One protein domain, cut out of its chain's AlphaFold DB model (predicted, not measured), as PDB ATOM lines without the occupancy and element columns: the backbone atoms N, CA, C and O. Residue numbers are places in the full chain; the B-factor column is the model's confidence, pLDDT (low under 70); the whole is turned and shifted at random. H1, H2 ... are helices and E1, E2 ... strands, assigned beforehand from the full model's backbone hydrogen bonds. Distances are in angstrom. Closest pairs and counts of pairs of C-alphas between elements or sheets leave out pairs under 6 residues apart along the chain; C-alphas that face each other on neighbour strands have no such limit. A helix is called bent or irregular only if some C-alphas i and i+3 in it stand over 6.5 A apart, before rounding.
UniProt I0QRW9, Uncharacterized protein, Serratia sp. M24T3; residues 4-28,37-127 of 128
ATOM      1  N   VAL A   4      51.181 -12.751 -22.055       93.12
ATOM      2  CA  VAL A   4      49.994 -11.891 -22.205       93.12
ATOM      3  C   VAL A   4      49.752 -11.563 -23.676       93.12
ATOM      4  O   VAL A   4      48.631 -11.696 -24.147       93.12
ATOM      5  N   GLY A   5      50.801 -11.183 -24.416       92.12
ATOM      6  CA  GLY A   5      50.717 -10.877 -25.846       92.12
ATOM      7  C   GLY A   5      50.364 -12.089 -26.715       92.12
ATOM      8  O   GLY A   5      49.628 -11.943 -27.685       92.12
ATOM      9  N   ILE A   6      50.846 -13.282 -26.356       94.25
ATOM     10  CA  ILE A   6      50.499 -14.539 -27.036       94.25
ATOM     11  C   ILE A   6      49.014 -14.848 -26.824       94.25
ATOM     12  O   ILE A   6      48.291 -15.061 -27.794       94.25
ATOM     13  N   LEU A   7      48.550 -14.832 -25.570       92.81
ATOM     14  CA  LEU A   7      47.150 -15.098 -25.229       92.81
ATOM     15  C   LEU A   7      46.208 -14.083 -25.882       92.81
ATOM     16  O   LEU A   7      45.172 -14.449 -26.434       92.81
ATOM     17  N   ALA A   8      46.601 -12.813 -25.860       89.75
ATOM     18  CA  ALA A   8      45.952 -11.741 -26.589       89.75
ATOM     19  C   ALA A   8      45.807 -12.096 -28.082       89.75
ATOM     20  O   ALA A   8      44.696 -12.153 -28.607       89.75
ATOM     21  N   LEU A   9      46.898 -12.428 -28.769       90.44
ATOM     22  CA  LEU A   9      46.841 -12.748 -30.194       90.44
ATOM     23  C   LEU A   9      45.922 -13.943 -30.490       90.44
ATOM     24  O   LEU A   9      45.066 -13.844 -31.368       90.44
ATOM     25  N   LEU A  10      46.040 -15.026 -29.716       91.94
ATOM     26  CA  LEU A  10      45.189 -16.213 -29.856       91.94
ATOM     27  C   LEU A  10      43.697 -15.902 -29.685       91.94
ATOM     28  O   LEU A  10      42.858 -16.482 -30.363       91.94
ATOM     29  N   ARG A  11      43.351 -14.974 -28.790       88.75
ATOM     30  CA  ARG A  11      41.961 -14.538 -28.592       88.75
ATOM     31  C   ARG A  11      41.441 -13.666 -29.725       88.75
ATOM     32  O   ARG A  11      40.245 -13.673 -29.989       88.75
ATOM     33  N   LYS A  12      42.321 -12.878 -30.343       85.56
ATOM     34  CA  LYS A  12      41.968 -11.976 -31.443       85.56
ATOM     35  C   LYS A  12      41.712 -12.738 -32.747       85.56
ATOM     36  O   LYS A  12      40.873 -12.311 -33.533       85.56
ATOM     37  N   HIS A  13      42.432 -13.834 -32.967       87.94
ATOM     38  CA  HIS A  13      42.412 -14.603 -34.209       87.94
ATOM     39  C   HIS A  13      41.913 -16.033 -33.932       87.94
ATOM     40  O   HIS A  13      42.686 -16.854 -33.442       87.94
ATOM     41  N   PRO A  14      40.636 -16.356 -34.220       84.56
ATOM     42  CA  PRO A  14      40.056 -17.675 -33.934       84.56
ATOM     43  C   PRO A  14      40.744 -18.849 -34.642       84.56
ATOM     44  O   PRO A  14      40.681 -19.984 -34.178       84.56
ATOM     45  N   ASP A  15      41.392 -18.580 -35.770       89.06
ATOM     46  CA  ASP A  15      42.169 -19.528 -36.568       89.06
ATOM     47  C   ASP A  15      43.626 -19.671 -36.092       89.06
ATOM     48  O   ASP A  15      44.370 -20.523 -36.592       89.06
ATOM     49  N   ALA A  16      44.046 -18.857 -35.118       93.88
ATOM     50  CA  ALA A  16      45.417 -18.848 -34.656       93.88
ATOM     51  C   ALA A  16      45.797 -20.132 -33.917       93.88
ATOM     52  O   ALA A  16      45.032 -20.715 -33.145       93.88
ATOM     53  N   ASN A  17      47.042 -20.546 -34.112       96.25
ATOM     54  CA  ASN A  17      47.631 -21.685 -33.427       96.25
ATOM     55  C   ASN A  17      49.098 -21.417 -33.105       96.25
ATOM     56  O   ASN A  17      49.775 -20.654 -33.791       96.25
ATOM     57  N   ILE A  18      49.607 -22.075 -32.073       97.50
ATOM     58  CA  ILE A  18      51.038 -22.127 -31.804       97.50
ATOM     59  C   ILE A  18      51.562 -23.441 -32.359       97.50
ATOM     60  O   ILE A  18      51.074 -24.504 -31.988       97.50
ATOM     61  N   THR A  19      52.585 -23.388 -33.201       96.88
ATOM     62  CA  THR A  19      53.305 -24.577 -33.653       96.88
ATOM     63  C   THR A  19      54.649 -24.643 -32.949       96.88
ATOM     64  O   THR A  19      55.528 -23.814 -33.169       96.88
ATOM     65  N   PHE A  20      54.817 -25.650 -32.099       95.19
ATOM     66  CA  PHE A  20      56.122 -26.086 -31.624       95.19
ATOM     67  C   PHE A  20      56.647 -27.182 -32.544       95.19
ATOM     68  O   PHE A  20      55.909 -28.107 -32.887       95.19
ATOM     69  N   PHE A  21      57.924 -27.102 -32.906       92.25
ATOM     70  CA  PHE A  21      58.614 -28.150 -33.636       92.25
ATOM     71  C   PHE A  21      59.997 -28.404 -33.048       92.25
ATOM     72  O   PHE A  21      60.707 -27.487 -32.632       92.25
ATOM     73  N   GLN A  22      60.402 -29.664 -33.094       87.31
ATOM     74  CA  GLN A  22      61.761 -30.096 -32.851       87.31
ATOM     75  C   GLN A  22      62.179 -31.105 -33.916       87.31
ATOM     76  O   GLN A  22      61.404 -31.954 -34.357       87.31
ATOM     77  N   ARG A  23      63.431 -31.006 -34.345       80.31
ATOM     78  CA  ARG A  23      64.055 -31.945 -35.267       80.31
ATOM     79  C   ARG A  23      65.357 -32.436 -34.672       80.31
ATOM     80  O   ARG A  23      66.300 -31.663 -34.485       80.31
ATOM     81  N   ASN A  24      65.423 -33.744 -34.461       67.81
ATOM     82  CA  ASN A  24      66.647 -34.410 -34.049       67.81
ATOM     83  C   ASN A  24      67.482 -34.750 -35.285       67.81
ATOM     84  O   ASN A  24      67.300 -35.782 -35.935       67.81
ATOM     85  N   SER A  25      68.428 -33.870 -35.611       60.16
ATOM     86  CA  SER A  25      69.425 -34.130 -36.646       60.16
ATOM     87  C   SER A  25      70.495 -35.070 -36.090       60.16
ATOM     88  O   SER A  25      71.514 -34.635 -35.565       60.16
ATOM     89  N   THR A  26      70.294 -36.384 -36.204       53.53
ATOM     90  CA  THR A  26      71.377 -37.348 -35.960       53.53
ATOM     91  C   THR A  26      72.390 -37.276 -37.108       53.53
ATOM     92  O   THR A  26      72.369 -38.131 -37.992       53.53
ATOM     93  N   SER A  27      73.268 -36.274 -37.140       48.09
ATOM     94  CA  SER A  27      74.487 -36.369 -37.948       48.09
ATOM     95  C   SER A  27      75.588 -36.988 -37.094       48.09
ATOM     96  O   SER A  27      76.406 -36.305 -36.481       48.09
ATOM     97  N   ALA A  28      75.622 -38.318 -37.062       45.34
ATOM     98  CA  ALA A  28      76.888 -38.994 -36.845       45.34
ATOM     99  C   ALA A  28      77.711 -38.761 -38.117       45.34
ATOM    100  O   ALA A  28      77.505 -39.427 -39.130       45.34
ATOM    101  N   GLY A  37      75.685 -31.987 -35.572       49.66
ATOM    102  CA  GLY A  37      74.269 -32.237 -35.828       49.66
ATOM    103  C   GLY A  37      73.433 -31.363 -34.921       49.66
ATOM    104  O   GLY A  37      73.174 -31.730 -33.782       49.66
ATOM    105  N   GLY A  38      73.073 -30.173 -35.398       54.09
ATOM    106  CA  GLY A  38      72.228 -29.255 -34.648       54.09
ATOM    107  C   GLY A  38      70.828 -29.840 -34.488       54.09
ATOM    108  O   GLY A  38      70.147 -30.107 -35.483       54.09
ATOM    109  N   ALA A  39      70.388 -30.025 -33.245       63.12
ATOM    110  CA  ALA A  39      68.965 -30.115 -32.956       63.12
ATOM    111  C   ALA A  39      68.337 -28.762 -33.324       63.12
ATOM    112  O   ALA A  39      68.789 -27.720 -32.850       63.12
ATOM    113  N   THR A  40      67.345 -28.760 -34.215       74.62
ATOM    114  CA  THR A  40      66.592 -27.540 -34.533       74.62
ATOM    115  C   THR A  40      65.316 -27.570 -33.722       74.62
ATOM    116  O   THR A  40      64.531 -28.502 -33.858       74.62
ATOM    117  N   VAL A  41      65.109 -26.557 -32.892       84.31
ATOM    118  CA  VAL A  41      63.865 -26.357 -32.154       84.31
ATOM    119  C   VAL A  41      63.318 -24.986 -32.504       84.31
ATOM    120  O   VAL A  41      64.081 -24.030 -32.657       84.31
ATOM    121  N   GLY A  42      62.006 -24.882 -32.646       91.06
ATOM    122  CA  GLY A  42      61.358 -23.610 -32.890       91.06
ATOM    123  C   GLY A  42      59.918 -23.615 -32.421       91.06
ATOM    124  O   GLY A  42      59.286 -24.657 -32.256       91.06
ATOM    125  N   CYS A  43      59.419 -22.417 -32.164       95.19
ATOM    126  CA  CYS A  43      58.047 -22.200 -31.762       95.19
ATOM    127  C   CYS A  43      57.543 -20.931 -32.441       95.19
ATOM    128  O   CYS A  43      58.190 -19.883 -32.357       95.19
ATOM    129  N   THR A  44      56.420 -21.035 -33.138       96.62
ATOM    130  CA  THR A  44      55.776 -19.910 -33.813       96.62
ATOM    131  C   THR A  44      54.323 -19.811 -33.393       96.62
ATOM    132  O   THR A  44      53.685 -20.825 -33.127       96.62
ATOM    133  N   ILE A  45      53.793 -18.595 -33.344       96.25
ATOM    134  CA  ILE A  45      52.353 -18.358 -33.401       96.25
ATOM    135  C   ILE A  45      51.985 -18.016 -34.840       96.25
ATOM    136  O   ILE A  45      52.652 -17.191 -35.466       96.25
ATOM    137  N   ASN A  46      50.959 -18.679 -35.357       95.00
ATOM    138  CA  ASN A  46      50.536 -18.602 -36.745       95.00
ATOM    139  C   ASN A  46      49.071 -18.186 -36.791       95.00
ATOM    140  O   ASN A  46      48.275 -18.721 -36.020       95.00
ATOM    141  N   TYR A  47      48.724 -17.244 -37.662       92.69
ATOM    142  CA  TYR A  47      47.358 -16.746 -37.829       92.69
ATOM    143  C   TYR A  47      47.177 -16.111 -39.206       92.69
ATOM    144  O   TYR A  47      48.139 -15.639 -39.811       92.69
ATOM    145  N   THR A  48      45.936 -16.060 -39.680       90.38
ATOM    146  CA  THR A  48      45.580 -15.339 -40.901       90.38
ATOM    147  C   THR A  48      45.462 -13.850 -40.590       90.38
ATOM    148  O   THR A  48      44.683 -13.444 -39.720       90.38
ATOM    149  N   ASN A  49      46.221 -13.016 -41.296       85.62
ATOM    150  CA  ASN A  49      46.118 -11.568 -41.215       85.62
ATOM    151  C   ASN A  49      45.073 -11.052 -42.226       85.62
ATOM    152  O   ASN A  49      45.324 -11.069 -43.435       85.62
ATOM    153  N   PRO A  50      43.925 -10.517 -41.761       81.00
ATOM    154  CA  PRO A  50      42.865 -10.027 -42.642       81.00
ATOM    155  C   PRO A  50      43.301  -8.879 -43.560       81.00
ATOM    156  O   PRO A  50      42.674  -8.657 -44.592       81.00
ATOM    157  N   ASN A  51      44.371  -8.155 -43.216       83.06
ATOM    158  CA  ASN A  51      44.881  -7.051 -44.033       83.06
ATOM    159  C   ASN A  51      45.408  -7.514 -45.399       83.06
ATOM    160  O   ASN A  51      45.479  -6.706 -46.323       83.06
ATOM    161  N   TYR A  52      45.763  -8.794 -45.527       82.25
ATOM    162  CA  TYR A  52      46.251  -9.391 -46.769       82.25
ATOM    163  C   TYR A  52      45.198 -10.272 -47.456       82.25
ATOM    164  O   TYR A  52      45.525 -10.997 -48.392       82.25
ATOM    165  N   ALA A  53      43.929 -10.211 -47.034       82.81
ATOM    166  CA  ALA A  53      42.865 -11.028 -47.611       82.81
ATOM    167  C   ALA A  53      42.757 -10.847 -49.140       82.81
ATOM    168  O   ALA A  53      42.663  -9.727 -49.647       82.81
ATOM    169  N   GLY A  54      42.760 -11.959 -49.877       84.50
ATOM    170  CA  GLY A  54      42.704 -11.998 -51.340       84.50
ATOM    171  C   GLY A  54      44.072 -12.019 -52.031       84.50
ATOM    172  O   GLY A  54      44.123 -12.144 -53.253       84.50
ATOM    173  N   TRP A  55      45.175 -11.934 -51.282       81.62
ATOM    174  CA  TRP A  55      46.540 -11.987 -51.825       81.62
ATOM    175  C   TRP A  55      47.064 -13.421 -51.966       81.62
ATOM    176  O   TRP A  55      48.157 -13.647 -52.489       81.62
ATOM    177  N   GLY A  56      46.258 -14.396 -51.545       80.44
ATOM    178  CA  GLY A  56      46.576 -15.810 -51.592       80.44
ATOM    179  C   GLY A  56      47.136 -16.295 -50.262       80.44
ATOM    180  O   GLY A  56      47.831 -15.579 -49.545       80.44
ATOM    181  N   ARG A  57      46.859 -17.564 -49.956       76.56
ATOM    182  CA  ARG A  57      47.076 -18.169 -48.635       76.56
ATOM    183  C   ARG A  57      48.464 -17.919 -48.031       76.56
ATOM    184  O   ARG A  57      48.569 -17.616 -46.853       76.56
ATOM    185  N   LEU A  58      49.524 -18.014 -48.834       78.62
ATOM    186  CA  LEU A  58      50.905 -17.840 -48.359       78.62
ATOM    187  C   LEU A  58      51.240 -16.405 -47.925       78.62
ATOM    188  O   LEU A  58      52.192 -16.217 -47.179       78.62
ATOM    189  N   MET A  59      50.502 -15.412 -48.421       80.88
ATOM    190  CA  MET A  59      50.674 -14.000 -48.058       80.88
ATOM    191  C   MET A  59      49.734 -13.585 -46.924       80.88
ATOM    192  O   MET A  59      49.959 -12.568 -46.275       80.88
ATOM    193  N   GLU A  60      48.677 -14.365 -46.699       87.38
ATOM    194  CA  GLU A  60      47.691 -14.145 -45.642       87.38
ATOM    195  C   GLU A  60      48.128 -14.755 -44.306       87.38
ATOM    196  O   GLU A  60      47.751 -14.244 -43.255       87.38
ATOM    197  N   GLU A  61      48.930 -15.822 -44.324       88.94
ATOM    198  CA  GLU A  61      49.446 -16.471 -43.117       88.94
ATOM    199  C   GLU A  61      50.667 -15.719 -42.556       88.94
ATOM    200  O   GLU A  61      51.735 -15.669 -43.167       88.94
ATOM    201  N   GLU A  62      50.539 -15.182 -41.343       91.12
ATOM    202  CA  GLU A  62      51.674 -14.668 -40.579       91.12
ATOM    203  C   GLU A  62      52.202 -15.726 -39.613       91.12
ATOM    204  O   GLU A  62      51.442 -16.477 -39.005       91.12
ATOM    205  N   SER A  63      53.525 -15.770 -39.451       93.12
ATOM    206  CA  SER A  63      54.219 -16.652 -38.510       93.12
ATOM    207  C   SER A  63      55.216 -15.846 -37.687       93.12
ATOM    208  O   SER A  63      56.204 -15.330 -38.212       93.12
ATOM    209  N   ILE A  64      54.977 -15.741 -36.382       94.19
ATOM    210  CA  ILE A  64      55.824 -14.973 -35.466       94.19
ATOM    211  C   ILE A  64      56.565 -15.937 -34.547       94.19
ATOM    212  O   ILE A  64      55.944 -16.711 -33.820       94.19
ATOM    213  N   PHE A  65      57.897 -15.862 -34.530       94.69
ATOM    214  CA  PHE A  65      58.710 -16.637 -33.595       94.69
ATOM    215  C   PHE A  65      58.471 -16.201 -32.146       94.69
ATOM    216  O   PHE A  65      58.547 -15.016 -31.803       94.69
ATOM    217  N   ILE A  66      58.226 -17.181 -31.280       95.31
ATOM    218  CA  ILE A  66      58.009 -16.997 -29.844       95.31
ATOM    219  C   ILE A  66      58.887 -17.961 -29.044       95.31
ATOM    220  O   ILE A  66      59.379 -18.964 -29.557       95.31
ATOM    221  N   GLN A  67      59.112 -17.652 -27.767       91.94
ATOM    222  CA  GLN A  67      59.856 -18.553 -26.891       91.94
ATOM    223  C   GLN A  67      58.926 -19.619 -26.314       91.94
ATOM    224  O   GLN A  67      57.873 -19.293 -25.766       91.94
ATOM    225  N   ILE A  68      59.354 -20.883 -26.362       91.06
ATOM    226  CA  ILE A  68      58.585 -22.018 -25.832       91.06
ATOM    227  C   ILE A  68      58.263 -21.869 -24.336       91.06
ATOM    228  O   ILE A  68      57.194 -22.276 -23.896       91.06
ATOM    229  N   VAL A  69      59.132 -21.201 -23.567       93.38
ATOM    230  CA  VAL A  69      58.907 -20.937 -22.133       93.38
ATOM    231  C   VAL A  69      57.653 -20.099 -21.878       93.38
ATOM    232  O   VAL A  69      57.007 -20.267 -20.850       93.38
ATOM    233  N   TYR A  70      57.258 -19.231 -22.816       94.81
ATOM    234  CA  TYR A  70      56.025 -18.451 -22.689       94.81
ATOM    235  C   TYR A  70      54.783 -19.277 -23.012       94.81
ATOM    236  O   TYR A  70      53.730 -19.027 -22.437       94.81
ATOM    237  N   VAL A  71      54.909 -20.280 -23.883       94.81
ATOM    238  CA  VAL A  71      53.830 -21.235 -24.170       94.81
ATOM    239  C   VAL A  71      53.584 -22.126 -22.959       94.81
ATOM    240  O   VAL A  71      52.437 -22.331 -22.580       94.81
ATOM    241  N   GLN A  72      54.651 -22.585 -22.297       93.69
ATOM    242  CA  GLN A  72      54.558 -23.388 -21.071       93.69
ATOM    243  C   GLN A  72      53.786 -22.664 -19.958       93.69
ATOM    244  O   GLN A  72      52.989 -23.286 -19.261       93.69
ATOM    245  N   GLN A  73      53.953 -21.344 -19.826       94.94
ATOM    246  CA  GLN A  73      53.227 -20.543 -18.830       94.94
ATOM    247  C   GLN A  73      51.712 -20.500 -19.072       94.94
ATOM    248  O   GLN A  73      50.945 -20.399 -18.121       94.94
ATOM    249  N   ILE A  74      51.272 -20.616 -20.325       95.19
ATOM    250  CA  ILE A  74      49.851 -20.562 -20.698       95.19
ATOM    251  C   ILE A  74      49.295 -21.925 -21.127       95.19
ATOM    252  O   ILE A  74      48.155 -22.008 -21.567       95.19
ATOM    253  N   GLN A  75      50.074 -23.005 -21.005       94.94
ATOM    254  CA  GLN A  75      49.738 -24.334 -21.531       94.94
ATOM    255  C   GLN A  75      48.413 -24.875 -20.973       94.94
ATOM    256  O   GLN A  75      47.651 -25.523 -21.683       94.94
ATOM    257  N   HIS A  76      48.087 -24.537 -19.724       95.44
ATOM    258  CA  HIS A  76      46.827 -24.904 -19.076       95.44
ATOM    259  C   HIS A  76      45.580 -24.296 -19.755       95.44
ATOM    260  O   HIS A  76      44.479 -24.833 -19.606       95.44
ATOM    261  N   LEU A  77      45.751 -23.230 -20.544       95.94
ATOM    262  CA  LEU A  77      44.708 -22.574 -21.340       95.94
ATOM    263  C   LEU A  77      44.592 -23.139 -22.764       95.94
ATOM    264  O   LEU A  77      43.762 -22.674 -23.547       95.94
ATOM    265  N   LEU A  78      45.433 -24.111 -23.126       96.69
ATOM    266  CA  LEU A  78      45.581 -24.602 -24.492       96.69
ATOM    267  C   LEU A  78      45.131 -26.064 -24.624       96.69
ATOM    268  O   LEU A  78      45.225 -26.868 -23.698       96.69
ATOM    269  N   THR A  79      44.624 -26.399 -25.803       97.25
ATOM    270  CA  THR A  79      44.515 -27.772 -26.307       97.25
ATOM    271  C   THR A  79      45.814 -28.166 -26.995       97.25
ATOM    272  O   THR A  79      46.498 -27.304 -27.545       97.25
ATOM    273  N   GLU A  80      46.138 -29.458 -26.988       97.00
ATOM    274  CA  GLU A  80      47.370 -29.991 -27.568       97.00
ATOM    275  C   GLU A  80      47.075 -31.050 -28.623       97.00
ATOM    276  O   GLU A  80      46.336 -32.004 -28.381       97.00
ATOM    277  N   GLU A  81      47.718 -30.916 -29.777       97.56
ATOM    278  CA  GLU A  81      47.698 -31.901 -30.849       97.56
ATOM    279  C   GLU A  81      49.138 -32.243 -31.238       97.56
ATOM    280  O   GLU A  81      49.886 -31.400 -31.736       97.56
ATOM    281  N   LYS A  82      49.556 -33.487 -30.999       95.88
ATOM    282  CA  LYS A  82      50.906 -33.947 -31.346       95.88
ATOM    283  C   LYS A  82      50.988 -34.311 -32.823       95.88
ATOM    284  O   LYS A  82      50.089 -34.957 -33.352       95.88
ATOM    285  N   TRP A  83      52.112 -33.987 -33.454       94.12
ATOM    286  CA  TRP A  83      52.398 -34.382 -34.831       94.12
ATOM    287  C   TRP A  83      53.823 -34.914 -34.963       94.12
ATOM    288  O   TRP A  83      54.715 -34.576 -34.182       94.12
ATOM    289  N   SER A  84      54.045 -35.759 -35.968       93.19
ATOM    290  CA  SER A  84      55.378 -36.250 -36.312       93.19
ATOM    291  C   SER A  84      55.500 -36.517 -37.807       93.19
ATOM    292  O   SER A  84      54.538 -36.889 -38.476       93.19
ATOM    293  N   ILE A  85      56.707 -36.325 -38.328       88.56
ATOM    294  CA  ILE A  85      57.111 -36.642 -39.694       88.56
ATOM    295  C   ILE A  85      58.305 -37.603 -39.587       88.56
ATOM    296  O   ILE A  85      59.460 -37.159 -39.535       88.56
ATOM    297  N   PRO A  86      58.055 -38.930 -39.538       85.06
ATOM    298  CA  PRO A  86      59.077 -39.920 -39.191       85.06
ATOM    299  C   PRO A  86      60.322 -39.873 -40.085       85.06
ATOM    300  O   PRO A  86      61.447 -39.939 -39.594       85.06
ATOM    301  N   HIS A  87      60.137 -39.686 -41.395       84.62
ATOM    302  CA  HIS A  87      61.234 -39.656 -42.366       84.62
ATOM    303  C   HIS A  87      62.135 -38.416 -42.232       84.62
ATOM    304  O   HIS A  87      63.302 -38.468 -42.614       84.62
ATOM    305  N   LEU A  88      61.634 -37.321 -41.649       80.12
ATOM    306  CA  LEU A  88      62.424 -36.115 -41.362       80.12
ATOM    307  C   LEU A  88      62.978 -36.083 -39.934       80.12
ATOM    308  O   LEU A  88      63.731 -35.158 -39.610       80.12
ATOM    309  N   LYS A  89      62.620 -37.072 -39.096       84.50
ATOM    310  CA  LYS A  89      62.858 -37.074 -37.642       84.50
ATOM    311  C   LYS A  89      62.424 -35.755 -36.994       84.50
ATOM    312  O   LYS A  89      63.123 -35.208 -36.138       84.50
ATOM    313  N   ALA A  90      61.309 -35.221 -37.485       86.00
ATOM    314  CA  ALA A  90      60.700 -33.995 -37.008       86.00
ATOM    315  C   ALA A  90      59.409 -34.343 -36.276       86.00
ATOM    316  O   ALA A  90      58.644 -35.193 -36.726       86.00
ATOM    317  N   GLU A  91      59.176 -33.691 -35.154       92.12
ATOM    318  CA  GLU A  91      57.978 -33.856 -34.345       92.12
ATOM    319  C   GLU A  91      57.652 -32.545 -33.648       92.12
ATOM    320  O   GLU A  91      58.464 -31.617 -33.618       92.12
ATOM    321  N   GLY A  92      56.459 -32.454 -33.086       93.88
ATOM    322  CA  GLY A  92      56.048 -31.235 -32.431       93.88
ATOM    323  C   GLY A  92      54.656 -31.303 -31.846       93.88
ATOM    324  O   GLY A  92      54.060 -32.369 -31.664       93.88
ATOM    325  N   THR A  93      54.143 -30.131 -31.507       96.94
ATOM    326  CA  THR A  93      52.810 -29.975 -30.933       96.94
ATOM    327  C   THR A  93      52.188 -28.705 -31.480       96.94
ATOM    328  O   THR A  93      52.833 -27.658 -31.528       96.94
ATOM    329  N   ILE A  94      50.944 -28.818 -31.926       97.56
ATOM    330  CA  ILE A  94      50.098 -27.683 -32.253       97.56
ATOM    331  C   ILE A  94      49.273 -27.384 -31.009       97.56
ATOM    332  O   ILE A  94      48.552 -28.253 -30.516       97.56
ATOM    333  N   TYR A  95      49.384 -26.160 -30.509       97.62
ATOM    334  CA  TYR A  95      48.556 -25.667 -29.426       97.62
ATOM    335  C   TYR A  95      47.494 -24.715 -29.963       97.62
ATOM    336  O   TYR A  95      47.790 -23.841 -30.781       97.62
ATOM    337  N   ARG A  96      46.261 -24.849 -29.475       96.69
ATOM    338  CA  ARG A  96      45.161 -23.920 -29.783       96.69
ATOM    339  C   ARG A  96      44.475 -23.495 -28.501       96.69
ATOM    340  O   ARG A  96      44.377 -24.295 -27.573       96.69
ATOM    341  N   LEU A  97      43.997 -22.258 -28.451       95.62
ATOM    342  CA  LEU A  97      43.243 -21.772 -27.299       95.62
ATOM    343  C   LEU A  97      42.001 -22.642 -27.080       95.62
ATOM    344  O   LEU A  97      41.321 -22.996 -28.046       95.62
ATOM    345  N   LYS A  98      41.721 -23.025 -25.830       94.19
ATOM    346  CA  LYS A  98      40.504 -23.793 -25.552       94.19
ATOM    347  C   LYS A  98      39.250 -22.935 -25.808       94.19
ATOM    348  O   LYS A  98      39.291 -21.732 -25.526       94.19
ATOM    349  N   PRO A  99      38.151 -23.531 -26.313       89.56
ATOM    350  CA  PRO A  99      36.893 -22.843 -26.609       89.56
ATOM    351  C   PRO A  99      36.411 -21.885 -25.508       89.56
ATOM    352  O   PRO A  99      36.040 -20.752 -25.797       89.56
ATOM    353  N   GLU A 100      36.489 -22.314 -24.249       88.12
ATOM    354  CA  GLU A 100      36.049 -21.575 -23.062       88.12
ATOM    355  C   GLU A 100      36.846 -20.294 -22.772       88.12
ATOM    356  O   GLU A 100      36.405 -19.452 -21.990       88.12
ATOM    357  N   TYR A 101      38.018 -20.131 -23.388       88.56
ATOM    358  CA  TYR A 101      38.850 -18.943 -23.226       88.56
ATOM    359  C   TYR A 101      38.755 -17.981 -24.408       88.56
ATOM    360  O   TYR A 101      39.347 -16.899 -24.328       88.56
ATOM    361  N   PHE A 102      38.013 -18.296 -25.476       82.69
ATOM    362  CA  PHE A 102      37.711 -17.297 -26.503       82.69
ATOM    363  C   PHE A 102      36.789 -16.214 -25.938       82.69
ATOM    364  O   PHE A 102      35.911 -16.468 -25.117       82.69
ATOM    365  N   ALA A 103      36.997 -14.971 -26.370       70.25
ATOM    366  CA  ALA A 103      36.084 -13.892 -26.027       70.25
ATOM    367  C   ALA A 103      34.833 -14.020 -26.910       70.25
ATOM    368  O   ALA A 103      34.896 -13.714 -28.098       70.25
ATOM    369  N   HIS A 104      33.720 -14.495 -26.346       62.53
ATOM    370  CA  HIS A 104      32.505 -14.781 -27.117       62.53
ATOM    371  C   HIS A 104      31.800 -13.530 -27.688       62.53
ATOM    372  O   HIS A 104      31.112 -13.662 -28.692       62.53
ATOM    373  N   ASP A 105      32.043 -12.326 -27.143       59.56
ATOM    374  CA  ASP A 105      31.296 -11.099 -27.492       59.56
ATOM    375  C   ASP A 105      32.182  -9.878 -27.834       59.56
ATOM    376  O   ASP A 105      31.906  -8.754 -27.408       59.56
ATOM    377  N   ARG A 106      33.289 -10.052 -28.575       62.72
ATOM    378  CA  ARG A 106      34.227  -8.936 -28.825       62.72
ATOM    379  C   ARG A 106      34.185  -8.288 -30.207       62.72
ATOM    380  O   ARG A 106      34.019  -8.978 -31.209       62.72
ATOM    381  N   PRO A 107      34.471  -6.969 -30.274       61.41
ATOM    382  CA  PRO A 107      34.703  -6.287 -31.535       61.41
ATOM    383  C   PRO A 107      36.008  -6.770 -32.186       61.41
ATOM    384  O   PRO A 107      37.001  -7.034 -31.506       61.41
ATOM    385  N   ALA A 108      36.017  -6.835 -33.520       62.06
ATOM    386  CA  ALA A 108      37.163  -7.275 -34.324       62.06
ATOM    387  C   ALA A 108      38.421  -6.389 -34.167       62.06
ATOM    388  O   ALA A 108      39.523  -6.782 -34.551       62.06
ATOM    389  N   TYR A 109      38.268  -5.187 -33.604       67.19
ATOM    390  CA  TYR A 109      39.343  -4.244 -33.324       67.19
ATOM    391  C   TYR A 109      39.007  -3.387 -32.096       67.19
ATOM    392  O   TYR A 109      37.838  -3.175 -31.773       67.19
ATOM    393  N   PHE A 110      40.041  -2.884 -31.419       77.19
ATOM    394  CA  PHE A 110      39.889  -1.917 -30.332       77.19
ATOM    395  C   PHE A 110      39.803  -0.507 -30.910       77.19
ATOM    396  O   PHE A 110      40.657  -0.113 -31.703       77.19
ATOM    397  N   THR A 111      38.786   0.253 -30.512       81.94
ATOM    398  CA  THR A 111      38.624   1.660 -30.906       81.94
ATOM    399  C   THR A 111      39.249   2.618 -29.901       81.94
ATOM    400  O   THR A 111      39.517   3.767 -30.248       81.94
ATOM    401  N   THR A 112      39.498   2.170 -28.666       88.62
ATOM    402  CA  THR A 112      40.079   3.003 -27.606       88.62
ATOM    403  C   THR A 112      41.225   2.304 -26.882       88.62
ATOM    404  O   THR A 112      41.263   1.077 -26.762       88.62
ATOM    405  N   GLN A 113      42.147   3.104 -26.336       87.62
ATOM    406  CA  GLN A 113      43.243   2.602 -25.503       87.62
ATOM    407  C   GLN A 113      42.721   1.887 -24.245       87.62
ATOM    408  O   GLN A 113      43.252   0.852 -23.865       87.62
ATOM    409  N   GLN A 114      41.624   2.373 -23.653       89.31
ATOM    410  CA  GLN A 114      40.996   1.741 -22.487       89.31
ATOM    411  C   GLN A 114      40.547   0.300 -22.763       89.31
ATOM    412  O   GLN A 114      40.756  -0.571 -21.925       89.31
ATOM    413  N   GLN A 115      39.974   0.026 -23.941       85.81
ATOM    414  CA  GLN A 115      39.580  -1.336 -24.316       85.81
ATOM    415  C   GLN A 115      40.797  -2.262 -24.460       85.81
ATOM    416  O   GLN A 115      40.747  -3.426 -24.058       85.81
ATOM    417  N   LEU A 116      41.894  -1.742 -25.019       84.06
ATOM    418  CA  LEU A 116      43.145  -2.482 -25.154       84.06
ATOM    419  C   LEU A 116      43.771  -2.782 -23.782       84.06
ATOM    420  O   LEU A 116      44.217  -3.902 -23.534       84.06
ATOM    421  N   ASP A 117      43.765  -1.807 -22.876       88.81
ATOM    422  CA  ASP A 117      44.311  -1.957 -21.527       88.81
ATOM    423  C   ASP A 117      43.491  -2.945 -20.690       88.81
ATOM    424  O   ASP A 117      44.065  -3.820 -20.039       88.81
ATOM    425  N   GLN A 118      42.158  -2.864 -20.768       87.94
ATOM    426  CA  GLN A 118      41.256  -3.819 -20.124       87.94
ATOM    427  C   GLN A 118      41.510  -5.242 -20.627       87.94
ATOM    428  O   GLN A 118      41.563  -6.187 -19.844       87.94
ATOM    429  N   TRP A 119      41.744  -5.411 -21.928       83.81
ATOM    430  CA  TRP A 119      42.085  -6.719 -22.469       83.81
ATOM    431  C   TRP A 119      43.419  -7.260 -21.977       83.81
ATOM    432  O   TRP A 119      43.521  -8.450 -21.672       83.81
ATOM    433  N   HIS A 120      44.445  -6.414 -21.923       85.38
ATOM    434  CA  HIS A 120      45.724  -6.821 -21.364       85.38
ATOM    435  C   HIS A 120      45.580  -7.222 -19.897       85.38
ATOM    436  O   HIS A 120      46.225  -8.180 -19.481       85.38
ATOM    437  N   GLU A 121      44.721  -6.542 -19.138       89.50
ATOM    438  CA  GLU A 121      44.422  -6.900 -17.753       89.50
ATOM    439  C   GLU A 121      43.705  -8.250 -17.639       89.50
ATOM    440  O   GLU A 121      44.170  -9.124 -16.915       89.50
ATOM    441  N   GLU A 122      42.655  -8.485 -18.428       88.69
ATOM    442  CA  GLU A 122      41.978  -9.789 -18.486       88.69
ATOM    443  C   GLU A 122      42.944 -10.922 -18.858       88.69
ATOM    444  O   GLU A 122      42.882 -12.019 -18.309       88.69
ATOM    445  N   CYS A 123      43.864 -10.673 -19.794       87.38
ATOM    446  CA  CYS A 123      44.881 -11.655 -20.156       87.38
ATOM    447  C   CYS A 123      45.900 -11.863 -19.028       87.38
ATOM    448  O   CYS A 123      46.336 -12.991 -18.830       87.38
ATOM    449  N   ARG A 124      46.273 -10.818 -18.278       90.00
ATOM    450  CA  ARG A 124      47.145 -10.953 -17.099       90.00
ATOM    451  C   ARG A 124      46.504 -11.834 -16.029       90.00
ATOM    452  O   ARG A 124      47.179 -12.723 -15.526       90.00
ATOM    453  N   GLN A 125      45.217 -11.638 -15.752       90.81
ATOM    454  CA  GLN A 125      44.472 -12.402 -14.744       90.81
ATOM    455  C   GLN A 125      44.365 -13.899 -15.060       90.81
ATOM    456  O   GLN A 125      44.252 -14.710 -14.151       90.81
ATOM    457  N   LEU A 126      44.397 -14.282 -16.338       87.00
ATOM    458  CA  LEU A 126      44.371 -15.694 -16.735       87.00
ATOM    459  C   LEU A 126      45.729 -16.386 -16.627       87.00
ATOM    460  O   LEU A 126      45.795 -17.604 -16.731       87.00
ATOM    461  N   ILE A 127      46.806 -15.612 -16.506       87.88
ATOM    462  CA  ILE A 127      48.178 -16.125 -16.487       87.88
ATOM    463  C   ILE A 127      48.730 -16.155 -15.053       87.88
ATOM    464  O   ILE A 127      49.653 -16.924 -14.788       87.88
TER     465      ILE A 127
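This is residues 4 to 28 and 37 to 127 of the 128 residues of an uncharacterized protein of Serratia sp. M24T3 (UniProt I0QRW9). A twisted antiparallel sheet, in the order E3 E2 E1 E5 E4, is covered on one face by H1 and H3, making two layers, helices over a sheet. H4 packs on H1 beyond the sheet. The printed part has 116 residues, with four named helices and five named strands in the order H1 E1 E2 H2 E3 H3 E4 E5 H4; its class is mixed. It is elongated, 56 by 36 by 22 A, and only just loose, close to compact, with a radius of gyration of the C-alphas of 16.3 A.

Within hydrogen-bond range, inner strand E1, residues 17 to 23, pairs with E2, residues 40 to 48, by N 19 and O 44, 2.8 A, and with E5, residues 90 to 97, by N 20 and O 93, 2.9 A. Likewise, edge strand E3, residues 61 to 65, pairs with E2 by N 45 and O 64, 2.9 A. Edge strand E4, residues 78 to 85, forms a hairpin with E5, with N 81 and O 94 at 2.9 A. H1, residues 4 to 12, is over E1 at a height over the sheet of 8.7 A, along the strands. H3, residues 68 to 77, is on the same face at 8.6 A, slantwise to the strands; it is irregular, with C-alphas 73 and 76 7.7 A apart. H2, residues 57 to 60, only grazes the sheet. H4, residues 113 to 125, touches H1 with residues 119 to 124 alone; the closest C-alphas, of Val 4 and Cys 123, are 5.5 A apart. Every O i to N i+4 pair is within range in H1 and H4, 3 of 6 in H3; H2 is too short for one.

H1 begins at C-alpha 4 (49.994, -11.891, -22.205), and H4, 18.5 A long, ends at C-alpha 125 (44.472, -12.402, -14.744). E2 measures 25.1 A, E5 23.4 A, E4 22.6 A and E1 19.5 A.

Residues 29 to 36 are not printed; C-alphas 28 and 37 are 7.3 A apart. The link E5 to H4 is long. Residues 24 to 28, 37 to 39 and 104 to 109 have pLDDT under 70.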